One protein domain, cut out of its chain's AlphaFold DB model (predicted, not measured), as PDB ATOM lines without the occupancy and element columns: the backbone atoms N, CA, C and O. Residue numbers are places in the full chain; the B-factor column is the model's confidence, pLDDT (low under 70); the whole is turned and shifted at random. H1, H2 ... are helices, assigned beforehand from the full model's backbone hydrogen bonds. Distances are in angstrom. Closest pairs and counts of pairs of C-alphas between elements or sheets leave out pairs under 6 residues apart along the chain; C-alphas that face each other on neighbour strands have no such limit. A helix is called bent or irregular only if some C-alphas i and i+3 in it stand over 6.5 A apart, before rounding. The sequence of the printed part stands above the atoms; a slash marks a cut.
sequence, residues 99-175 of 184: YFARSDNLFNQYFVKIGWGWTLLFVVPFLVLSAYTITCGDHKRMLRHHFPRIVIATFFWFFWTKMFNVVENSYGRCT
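AT A GLANCE: This is residues 99 to 175 of the 184 residues of the protein "GD17599" of Drosophila simulans (UniProt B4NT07). Two long helices, H1 and then H2, make a helical hairpin: H1 runs out, a tight turn folds the backbone over, and H2 runs back beside it as the other arm of a narrow V. The far part of H2 with the tail after it, residues 162 to 175, sticks out beyond the body, as do residues 101 to 107 near the start. The printed part has 77 residues with two named helices and no named strand, and its class is all helix. It is extended, a rod spanning 61 by 24 by 10 A, with a radius of gyration of the C-alphas of 17.8 A.

IN THESE COORDINATES: Start at Tyr 99 and go on to C-alpha 106 at (-20.785, -21.084, 6.781), where H1 begins; it covers residues 106 to 135 and measures 42.0 A from first to last C-alpha. Look near residue 113 for a kink of 42 degrees; H1 is neither bent nor irregular, but only just: C-alphas 113 and 116 are 6.3 A apart. Then find C-alpha 139 at (-58.646, -22.470, -2.284), where H2 begins; it covers residues 139 to 171, measures 46.9 A from first to last C-alpha and ends at C-alpha 171 at (-24.516, -26.692, 29.598). H2 has a kink of 32 degrees near residue 146 and is neither bent nor irregular, but only just: C-alphas 145 and 148 are 6.4 A apart.

HOW THE PARTS SIT: H1 and H2 form a helical hairpin and touch, with 6 pairs of C-alphas within 8 A. Look for their closest C-alphas at Ala 131 and Met 142, 6.1 A apart. They run opposite ways at a shallow tilt of 16 degrees, with centres 13.1 A apart. Of the O i to N i+4 pairs, 21 of 26 in H1 and 25 of 29 in H2 are within hydrogen-bond range.

THE WHOLE: The two farthest C-alphas are those of Cys 136 and Thr 175, 61.1 A apart. The printed part has no cut, and the link from H1 to H2, 3 residues, is tight. The mean pLDDT of the printed part is 71.5; look for values under 70 at residues 99 to 114, 131, 134 to 145 and 172 to 175.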
ATOM      1  N   TYR A  99     -14.072 -31.091   9.969       51.94
ATOM      2  CA  TYR A  99     -14.158 -29.716   9.451       51.94
ATOM      3  C   TYR A  99     -15.610 -29.189   9.319       51.94
ATOM      4  O   TYR A  99     -15.846 -27.981   9.337       51.94
ATOM      5  N   PHE A 100     -16.594 -30.093   9.238       52.09
ATOM      6  CA  PHE A 100     -18.034 -29.788   9.263       52.09
ATOM      7  C   PHE A 100     -18.623 -29.593  10.670       52.09
ATOM      8  O   PHE A 100     -19.706 -29.035  10.789       52.09
ATOM      9  N   ALA A 101     -17.915 -30.006  11.724       49.59
ATOM     10  CA  ALA A 101     -18.310 -29.802  13.121       49.59
ATOM     11  C   ALA A 101     -17.772 -28.482  13.708       49.59
ATOM     12  O   ALA A 101     -18.001 -28.179  14.876       49.59
ATOM     13  N   ARG A 102     -17.032 -27.689  12.919       55.56
ATOM     14  CA  ARG A 102     -16.560 -26.361  13.324       55.56
ATOM     15  C   ARG A 102     -17.711 -25.356  13.170       55.56
ATOM     16  O   ARG A 102     -18.238 -25.187  12.068       55.56
ATOM     17  N   SER A 103     -18.102 -24.701  14.262       57.03
ATOM     18  CA  SER A 103     -19.186 -23.700  14.334       57.03
ATOM     19  C   SER A 103     -18.974 -22.480  13.420       57.03
ATOM     20  O   SER A 103     -19.939 -21.801  13.066       57.03
ATOM     21  N   ASP A 104     -17.736 -22.258  12.970       58.44
ATOM     22  CA  ASP A 104     -17.336 -21.152  12.088       58.44
ATOM     23  C   ASP A 104     -17.591 -21.418  10.597       58.44
ATOM     24  O   ASP A 104     -17.414 -20.537   9.756       58.44
ATOM     25  N   ASN A 105     -17.960 -22.647  10.227       58.19
ATOM     26  CA  ASN A 105     -18.139 -22.999   8.829       58.19
ATOM     27  C   ASN A 105     -19.518 -22.515   8.358       58.19
ATOM     28  O   ASN A 105     -20.547 -22.945   8.884       58.19
ATOM     29  N   LEU A 106     -19.548 -21.638   7.349       58.03
ATOM     30  CA  LEU A 106     -20.785 -21.084   6.781       58.03
ATOM     31  C   LEU A 106     -21.773 -22.191   6.412       58.03
ATOM     32  O   LEU A 106     -22.969 -22.031   6.619       58.03
ATOM     33  N   PHE A 107     -21.276 -23.342   5.956       58.19
ATOM     34  CA  PHE A 107     -22.105 -24.508   5.679       58.19
ATOM     35  C   PHE A 107     -22.860 -24.999   6.922       58.19
ATOM     36  O   PHE A 107     -24.045 -25.247   6.815       58.19
ATOM     37  N   ASN A 108     -22.251 -25.059   8.109       59.88
ATOM     38  CA  ASN A 108     -22.926 -25.491   9.340       59.88
ATOM     39  C   ASN A 108     -24.000 -24.479   9.800       59.88
ATOM     40  O   ASN A 108     -25.139 -24.851  10.076       59.88
ATOM     41  N   GLN A 109     -23.692 -23.176   9.783       63.41
ATOM     42  CA  GLN A 109     -24.673 -22.138  10.140       63.41
ATOM     43  C   GLN A 109     -25.817 -22.006   9.126       63.41
ATOM     44  O   GLN A 109     -26.955 -21.711   9.506       63.41
ATOM     45  N   TYR A 110     -25.523 -22.189   7.838       63.12
ATOM     46  CA  TYR A 110     -26.512 -22.064   6.780       63.12
ATOM     47  C   TYR A 110     -27.256 -23.370   6.509       63.12
ATOM     48  O   TYR A 110     -28.400 -23.291   6.095       63.12
ATOM     49  N   PHE A 111     -26.737 -24.568   6.778       58.75
ATOM     50  CA  PHE A 111     -27.485 -25.788   6.442       58.75
ATOM     51  C   PHE A 111     -28.772 -25.917   7.263       58.75
ATOM     52  O   PHE A 111     -29.813 -26.282   6.726       58.75
ATOM     53  N   VAL A 112     -28.744 -25.516   8.537       59.78
ATOM     54  CA  VAL A 112     -29.947 -25.456   9.383       59.78
ATOM     55  C   VAL A 112     -30.825 -24.249   9.010       59.78
ATOM     56  O   VAL A 112     -32.047 -24.345   8.987       59.78
ATOM     57  N   LYS A 113     -30.252 -23.101   8.635       63.03
ATOM     58  CA  LYS A 113     -31.063 -21.923   8.256       63.03
ATOM     59  C   LYS A 113     -31.691 -22.034   6.858       63.03
ATOM     60  O   LYS A 113     -32.833 -21.625   6.676       63.03
ATOM     61  N   ILE A 114     -30.986 -22.610   5.886       67.75
ATOM     62  CA  ILE A 114     -31.439 -22.803   4.501       67.75
ATOM     63  C   ILE A 114     -32.153 -24.153   4.333       67.75
ATOM     64  O   ILE A 114     -33.051 -24.252   3.505       67.75
ATOM     65  N   GLY A 115     -31.855 -25.180   5.136       70.75
ATOM     66  CA  GLY A 115     -32.518 -26.492   5.056       70.75
ATOM     67  C   GLY A 115     -34.044 -26.411   5.172       70.75
ATOM     68  O   GLY A 115     -34.769 -27.053   4.407       70.75
ATOM     69  N   TRP A 116     -34.551 -25.541   6.054       75.12
ATOM     70  CA  TRP A 116     -35.990 -25.276   6.145       75.12
ATOM     71  C   TRP A 116     -36.542 -24.520   4.927       75.12
ATOM     72  O   TRP A 116     -37.641 -24.793   4.456       75.12
ATOM     73  N   GLY A 117     -35.753 -23.607   4.358       76.50
ATOM     74  CA  GLY A 117     -36.107 -22.906   3.123       76.50
ATOM     75  C   GLY A 117     -36.228 -23.852   1.927       76.50
ATOM     76  O   GLY A 117     -37.222 -23.807   1.206       76.50
ATOM     77  N   TRP A 118     -35.265 -24.764   1.751       75.81
ATOM     78  CA  TRP A 118     -35.300 -25.775   0.688       75.81
ATOM     79  C   TRP A 118     -36.470 -26.748   0.854       75.81
ATOM     80  O   TRP A 118     -37.115 -27.108  -0.125       75.81
ATOM     81  N   THR A 119     -36.790 -27.159   2.083       80.44
ATOM     82  CA  THR A 119     -37.953 -28.029   2.324       80.44
ATOM     83  C   THR A 119     -39.266 -27.306   2.031       80.44
ATOM     84  O   THR A 119     -40.124 -27.880   1.360       80.44
ATOM     85  N   LEU A 120     -39.412 -26.031   2.408       79.88
ATOM     86  CA  LEU A 120     -40.562 -25.217   2.005       79.88
ATOM     87  C   LEU A 120     -40.655 -25.047   0.481       79.88
ATOM     88  O   LEU A 120     -41.758 -25.132  -0.059       79.88
ATOM     89  N   LEU A 121     -39.523 -24.895  -0.218       82.06
ATOM     90  CA  LEU A 121     -39.474 -24.794  -1.682       82.06
ATOM     91  C   LEU A 121     -40.120 -26.003  -2.372       82.06
ATOM     92  O   LEU A 121     -40.747 -25.828  -3.407       82.06
ATOM     93  N   PHE A 122     -40.007 -27.212  -1.814       82.62
ATOM     94  CA  PHE A 122     -40.643 -28.413  -2.374       82.62
ATOM     95  C   PHE A 122     -42.042 -28.679  -1.802       82.62
ATOM     96  O   PHE A 122     -42.945 -29.096  -2.530       82.62
ATOM     97  N   VAL A 123     -42.253 -28.419  -0.510       82.69
ATOM     98  CA  VAL A 123     -43.529 -28.681   0.176       82.69
ATOM     99  C   VAL A 123     -44.635 -27.750  -0.317       82.69
ATOM    100  O   VAL A 123     -45.761 -28.200  -0.530       82.69
ATOM    101  N   VAL A 124     -44.337 -26.469  -0.539       79.94
ATOM    102  CA  VAL A 124     -45.318 -25.481  -1.011       79.94
ATOM    103  C   VAL A 124     -45.888 -25.839  -2.392       79.94
ATOM    104  O   VAL A 124     -47.109 -25.974  -2.488       79.94
ATOM    105  N   PRO A 125     -45.087 -26.060  -3.455       82.62
ATOM    106  CA  PRO A 125     -45.626 -26.445  -4.755       82.62
ATOM    107  C   PRO A 125     -46.311 -27.809  -4.712       82.62
ATOM    108  O   PRO A 125     -47.363 -27.958  -5.323       82.62
ATOM    109  N   PHE A 126     -45.803 -28.783  -3.946       80.62
ATOM    110  CA  PHE A 126     -46.497 -30.060  -3.769       80.62
ATOM    111  C   PHE A 126     -47.906 -29.878  -3.184       80.62
ATOM    112  O   PHE A 126     -48.859 -30.491  -3.665       80.62
ATOM    113  N   LEU A 127     -48.064 -29.009  -2.183       77.38
ATOM    114  CA  LEU A 127     -49.367 -28.707  -1.591       77.38
ATOM    115  C   LEU A 127     -50.280 -27.935  -2.546       77.38
ATOM    116  O   LEU A 127     -51.471 -28.235  -2.605       77.38
ATOM    117  N   VAL A 128     -49.735 -26.995  -3.323       77.12
ATOM    118  CA  VAL A 128     -50.488 -26.267  -4.357       77.12
ATOM    119  C   VAL A 128     -50.980 -27.221  -5.447       77.12
ATOM    120  O   VAL A 128     -52.171 -27.222  -5.748       77.12
ATOM    121  N   LEU A 129     -50.114 -28.084  -5.989       78.31
ATOM    122  CA  LEU A 129     -50.495 -29.075  -7.004       78.31
ATOM    123  C   LEU A 129     -51.508 -30.090  -6.458       78.31
ATOM    124  O   LEU A 129     -52.517 -30.375  -7.107       78.31
ATOM    125  N   SER A 130     -51.272 -30.622  -5.256       73.81
ATOM    126  CA  SER A 130     -52.174 -31.598  -4.627       73.81
ATOM    127  C   SER A 130     -53.559 -31.007  -4.396       73.81
ATOM    128  O   SER A 130     -54.575 -31.660  -4.603       73.81
ATOM    129  N   ALA A 131     -53.632 -29.747  -3.993       69.75
ATOM    130  CA  ALA A 131     -54.914 -29.145  -3.704       69.75
ATOM    131  C   ALA A 131     -55.628 -28.585  -4.942       69.75
ATOM    132  O   ALA A 131     -56.861 -28.616  -4.981       69.75
ATOM    133  N   TYR A 132     -54.886 -28.168  -5.973       71.88
ATOM    134  CA  TYR A 132     -55.438 -27.868  -7.296       71.88
ATOM    135  C   TYR A 132     -56.116 -29.105  -7.903       71.88
ATOM    136  O   TYR A 132     -57.242 -29.025  -8.390       71.88
ATOM    137  N   THR A 133     -55.465 -30.268  -7.797       75.00
ATOM    138  CA  THR A 133     -55.979 -31.544  -8.321       75.00
ATOM    139  C   THR A 133     -57.146 -32.115  -7.512       75.00
ATOM    140  O   THR A 133     -58.098 -32.613  -8.105       75.00
ATOM    141  N   ILE A 134     -57.118 -32.025  -6.177       68.31
ATOM    142  CA  ILE A 134     -58.158 -32.610  -5.309       68.31
ATOM    143  C   ILE A 134     -59.397 -31.711  -5.186       68.31
ATOM    144  O   ILE A 134     -60.511 -32.217  -5.063       68.31
ATOM    145  N   THR A 135     -59.226 -30.386  -5.205       65.06
ATOM    146  CA  THR A 135     -60.291 -29.446  -4.797       65.06
ATOM    147  C   THR A 135     -60.858 -28.605  -5.939       65.06
ATOM    148  O   THR A 135     -61.675 -27.729  -5.673       65.06
ATOM    149  N   CYS A 136     -60.443 -28.841  -7.192       65.44
ATOM    150  CA  CYS A 136     -60.967 -28.143  -8.379       65.44
ATOM    151  C   CYS A 136     -61.044 -26.605  -8.207       65.44
ATOM    152  O   CYS A 136     -61.989 -25.962  -8.653       65.44
ATOM    153  N   GLY A 137     -60.066 -26.009  -7.512       63.03
ATOM    154  CA  GLY A 137     -59.980 -24.557  -7.310       63.03
ATOM    155  C   GLY A 137     -60.628 -23.984  -6.039       63.03
ATOM    156  O   GLY A 137     -60.578 -22.771  -5.852       63.03
ATOM    157  N   ASP A 138     -61.176 -24.789  -5.115       68.62
ATOM    158  CA  ASP A 138     -61.674 -24.252  -3.832       68.62
ATOM    159  C   ASP A 138     -60.533 -23.993  -2.823       68.62
ATOM    160  O   ASP A 138     -60.248 -24.764  -1.897       68.62
ATOM    161  N   HIS A 139     -59.845 -22.866  -3.027       63.66
ATOM    162  CA  HIS A 139     -58.646 -22.470  -2.284       63.66
ATOM    163  C   HIS A 139     -58.899 -22.305  -0.774       63.66
ATOM    164  O   HIS A 139     -57.985 -22.494   0.032       63.66
ATOM    165  N   LYS A 140     -60.132 -21.985  -0.356       64.38
ATOM    166  CA  LYS A 140     -60.465 -21.704   1.053       64.38
ATOM    167  C   LYS A 140     -60.452 -22.968   1.910       64.38
ATOM    168  O   LYS A 140     -59.939 -22.954   3.031       64.38
ATOM    169  N   ARG A 141     -60.987 -24.074   1.386       63.94
ATOM    170  CA  ARG A 141     -61.035 -25.360   2.098       63.94
ATOM    171  C   ARG A 141     -59.655 -26.015   2.169       63.94
ATOM    172  O   ARG A 141     -59.273 -26.550   3.208       63.94
ATOM    173  N   MET A 142     -58.884 -25.878   1.098       64.19
ATOM    174  CA  MET A 142     -57.483 -26.283   1.002       64.19
ATOM    175  C   MET A 142     -56.597 -25.567   2.033       64.19
ATOM    176  O   MET A 142     -55.883 -26.227   2.793       64.19
ATOM    177  N   LEU A 143     -56.670 -24.232   2.102       66.81
ATOM    178  CA  LEU A 143     -55.848 -23.446   3.023       66.81
ATOM    179  C   LEU A 143     -56.114 -23.867   4.476       66.81
ATOM    180  O   LEU A 143     -55.185 -24.070   5.248       66.81
ATOM    181  N   ARG A 144     -57.380 -24.101   4.833       67.44
ATOM    182  CA  ARG A 144     -57.778 -24.429   6.207       67.44
ATOM    183  C   ARG A 144     -57.261 -25.783   6.707       67.44
ATOM    184  O   ARG A 144     -57.024 -25.921   7.901       67.44
ATOM    185  N   HIS A 145     -57.066 -26.766   5.825       69.75
ATOM    186  CA  HIS A 145     -56.610 -28.109   6.212       69.75
ATOM    187  C   HIS A 145     -55.108 -28.348   6.006       69.75
ATOM    188  O   HIS A 145     -54.505 -29.114   6.761       69.75
ATOM    189  N   HIS A 146     -54.494 -27.708   5.008       73.31
ATOM    190  CA  HIS A 146     -53.092 -27.951   4.659       73.31
ATOM    191  C   HIS A 146     -52.128 -26.933   5.275       73.31
ATOM    192  O   HIS A 146     -51.046 -27.321   5.713       73.31
ATOM    193  N   PHE A 147     -52.530 -25.666   5.396       77.25
ATOM    194  CA  PHE A 147     -51.719 -24.627   6.032       77.25
ATOM    195  C   PHE A 147     -51.336 -24.930   7.493       77.25
ATOM    196  O   PHE A 147     -50.152 -24.806   7.811       77.25
ATOM    197  N   PRO A 148     -52.241 -25.401   8.383       83.12
ATOM    198  CA  PRO A 148     -51.858 -25.687   9.767       83.12
ATOM    199  C   PRO A 148     -50.765 -26.755   9.878       83.12
ATOM    200  O   PRO A 148     -49.954 -26.694  10.794       83.12
ATOM    201  N   ARG A 149     -50.668 -27.690   8.923       81.56
ATOM    202  CA  ARG A 149     -49.594 -28.698   8.909       81.56
ATOM    203  C   ARG A 149     -48.220 -28.059   8.701       81.56
ATOM    204  O   ARG A 149     -47.275 -28.431   9.388       81.56
ATOM    205  N   ILE A 150     -48.123 -27.075   7.802       81.56
ATOM    206  CA  ILE A 150     -46.880 -26.322   7.566       81.56
ATOM    207  C   ILE A 150     -46.533 -25.470   8.788       81.56
ATOM    208  O   ILE A 150     -45.372 -25.425   9.195       81.56
ATOM    209  N   VAL A 151     -47.531 -24.818   9.392       83.44
ATOM    210  CA  VAL A 151     -47.337 -23.977  10.583       83.44
ATOM    211  C   VAL A 151     -46.797 -24.804  11.746       83.44
ATOM    212  O   VAL A 151     -45.783 -24.436  12.332       83.44
ATOM    213  N   ILE A 152     -47.420 -25.950  12.036       86.62
ATOM    214  CA  ILE A 152     -46.972 -26.865  13.093       86.62
ATOM    215  C   ILE A 152     -45.546 -27.347  12.808       86.62
ATOM    216  O   ILE A 152     -44.694 -27.301  13.691       86.62
ATOM    217  N   ALA A 153     -45.254 -27.750  11.570       83.81
ATOM    218  CA  ALA A 153     -43.918 -28.201  11.196       83.81
ATOM    219  C   ALA A 153     -42.861 -27.090  11.357       83.81
ATOM    220  O   ALA A 153     -41.782 -27.340  11.885       83.81
ATOM    221  N   THR A 154     -43.198 -25.849  10.991       83.81
ATOM    222  CA  THR A 154     -42.318 -24.676  11.149       83.81
ATOM    223  C   THR A 154     -42.080 -24.345  12.619       83.81
ATOM    224  O   THR A 154     -40.959 -24.018  13.005       83.81
ATOM    225  N   PHE A 155     -43.115 -24.465  13.455       87.00
ATOM    226  CA  PHE A 155     -42.991 -24.289  14.898       87.00
ATOM    227  C   PHE A 155     -42.044 -25.325  15.507       87.00
ATOM    228  O   PHE A 155     -41.093 -24.944  16.183       87.00
ATOM    229  N   PHE A 156     -42.253 -26.618  15.235       86.00
ATOM    230  CA  PHE A 156     -41.385 -27.678  15.756       86.00
ATOM    231  C   PHE A 156     -39.949 -27.550  15.250       86.00
ATOM    232  O   PHE A 156     -39.014 -27.734  16.026       86.00
ATOM    233  N   TRP A 157     -39.766 -27.178  13.981       83.88
ATOM    234  CA  TRP A 157     -38.452 -26.878  13.424       83.88
ATOM    235  C   TRP A 157     -37.740 -25.777  14.215       83.88
ATOM    236  O   TRP A 157     -36.605 -25.952  14.667       83.88
ATOM    237  N   PHE A 158     -38.406 -24.638  14.417       82.06
ATOM    238  CA  PHE A 158     -37.822 -23.517  15.143       82.06
ATOM    239  C   PHE A 158     -37.574 -23.867  16.611       82.06
ATOM    240  O   PHE A 158     -36.507 -23.574  17.142       82.06
ATOM    241  N   PHE A 159     -38.522 -24.549  17.251       86.38
ATOM    242  CA  PHE A 159     -38.389 -25.020  18.624       86.38
ATOM    243  C   PHE A 159     -37.158 -25.916  18.788       86.38
ATOM    244  O   PHE A 159     -36.317 -25.632  19.631       86.38
ATOM    245  N   TRP A 160     -37.005 -26.946  17.954       78.38
ATOM    246  CA  TRP A 160     -35.903 -27.903  18.057       78.38
ATOM    247  C   TRP A 160     -34.547 -27.255  17.759       78.38
ATOM    248  O   TRP A 160     -33.598 -27.397  18.527       78.38
ATOM    249  N   THR A 161     -34.470 -26.454  16.693       79.19
ATOM    250  CA  THR A 161     -33.236 -25.733  16.341       79.19
ATOM    251  C   THR A 161     -32.824 -24.725  17.411       79.19
ATOM    252  O   THR A 161     -31.635 -24.569  17.679       79.19
ATOM    253  N   LYS A 162     -33.773 -24.045  18.065       79.38
ATOM    254  CA  LYS A 162     -33.472 -23.134  19.177       79.38
ATOM    255  C   LYS A 162     -33.168 -23.864  20.476       79.38
ATOM    256  O   LYS A 162     -32.271 -23.422  21.184       79.38
ATOM    257  N   MET A 163     -33.851 -24.968  20.764       80.69
ATOM    258  CA  MET A 163     -33.631 -25.759  21.972       80.69
ATOM    259  C   MET A 163     -32.183 -26.246  22.047       80.69
ATOM    260  O   MET A 163     -31.548 -26.046  23.076       80.69
ATOM    261  N   PHE A 164     -31.611 -26.737  20.944       75.19
ATOM    262  CA  PHE A 164     -30.192 -27.102  20.921       75.19
ATOM    263  C   PHE A 164     -29.257 -25.936  21.241       75.19
ATOM    264  O   PHE A 164     -28.369 -26.093  22.069       75.19
ATOM    265  N   ASN A 165     -29.496 -24.754  20.664       73.06
ATOM    266  CA  ASN A 165     -28.695 -23.564  20.974       73.06
ATOM    267  C   ASN A 165     -28.818 -23.159  22.457       73.06
ATOM    268  O   ASN A 165     -27.862 -22.678  23.057       73.06
ATOM    269  N   VAL A 166     -29.999 -23.332  23.063       78.50
ATOM    270  CA  VAL A 166     -30.218 -23.050  24.491       78.50
ATOM    271  C   VAL A 166     -29.493 -24.069  25.366       78.50
ATOM    272  O   VAL A 166     -28.865 -23.677  26.347       78.50
ATOM    273  N   VAL A 167     -29.548 -25.355  25.015       78.50
ATOM    274  CA  VAL A 167     -28.842 -26.426  25.732       78.50
ATOM    275  C   VAL A 167     -27.329 -26.215  25.654       78.50
ATOM    276  O   VAL A 167     -26.666 -26.267  26.684       78.50
ATOM    277  N   GLU A 168     -26.792 -25.889  24.480       70.31
ATOM    278  CA  GLU A 168     -25.368 -25.585  24.294       70.31
ATOM    279  C   GLU A 168     -24.932 -24.366  25.120       70.31
ATOM    280  O   GLU A 168     -23.943 -24.431  25.840       70.31
ATOM    281  N   ASN A 169     -25.716 -23.285  25.131       71.69
ATOM    282  CA  ASN A 169     -25.397 -22.106  25.941       71.69
ATOM    283  C   ASN A 169     -25.543 -22.333  27.457       71.69
ATOM    284  O   ASN A 169     -24.903 -21.633  28.236       71.69
ATOM    285  N   SER A 170     -26.400 -23.267  27.883       72.88
ATOM    286  CA  SER A 170     -26.675 -23.514  29.309       72.88
ATOM    287  C   SER A 170     -25.745 -24.561  29.924       72.88
ATOM    288  O   SER A 170     -25.405 -24.461  31.099       72.88
ATOM    289  N   TYR A 171     -25.347 -25.570  29.144       74.38
ATOM    290  CA  TYR A 171     -24.516 -26.692  29.598       74.38
ATOM    291  C   TYR A 171     -23.111 -26.705  28.980       74.38
ATOM    292  O   TYR A 171     -22.281 -27.521  29.390       74.38
ATOM    293  N   GLY A 172     -22.828 -25.814  28.023       64.94
ATOM    294  CA  GLY A 172     -21.501 -25.619  27.450       64.94
ATOM    295  C   GLY A 172     -20.498 -25.267  28.540       64.94
ATOM    296  O   GLY A 172     -20.746 -24.421  29.404       64.94
ATOM    297  N   ARG A 173     -19.353 -25.949  28.548       57.47
ATOM    298  CA  ARG A 173     -18.317 -25.700  29.555       57.47
ATOM    299  C   ARG A 173     -17.389 -24.613  29.043       57.47
ATOM    300  O   ARG A 173     -16.733 -24.781  28.021       57.47
ATOM    301  N   CYS A 174     -17.268 -23.518  29.789       57.56
ATOM    302  CA  CYS A 174     -16.251 -22.512  29.508       57.56
ATOM    303  C   CYS A 174     -14.860 -23.123  29.724       57.56
ATOM    304  O   CYS A 174     -14.453 -23.379  30.857       57.56
ATOM    305  N   THR A 175     -14.114 -23.356  28.643       56.16
ATOM    306  CA  THR A 175     -12.686 -23.668  28.735       56.16
ATOM    307  C   THR A 175     -11.903 -22.367  28.605       56.16
ATOM    308  O   THR A 175     -11.832 -21.754  27.540       56.16
TER     309      THR A 175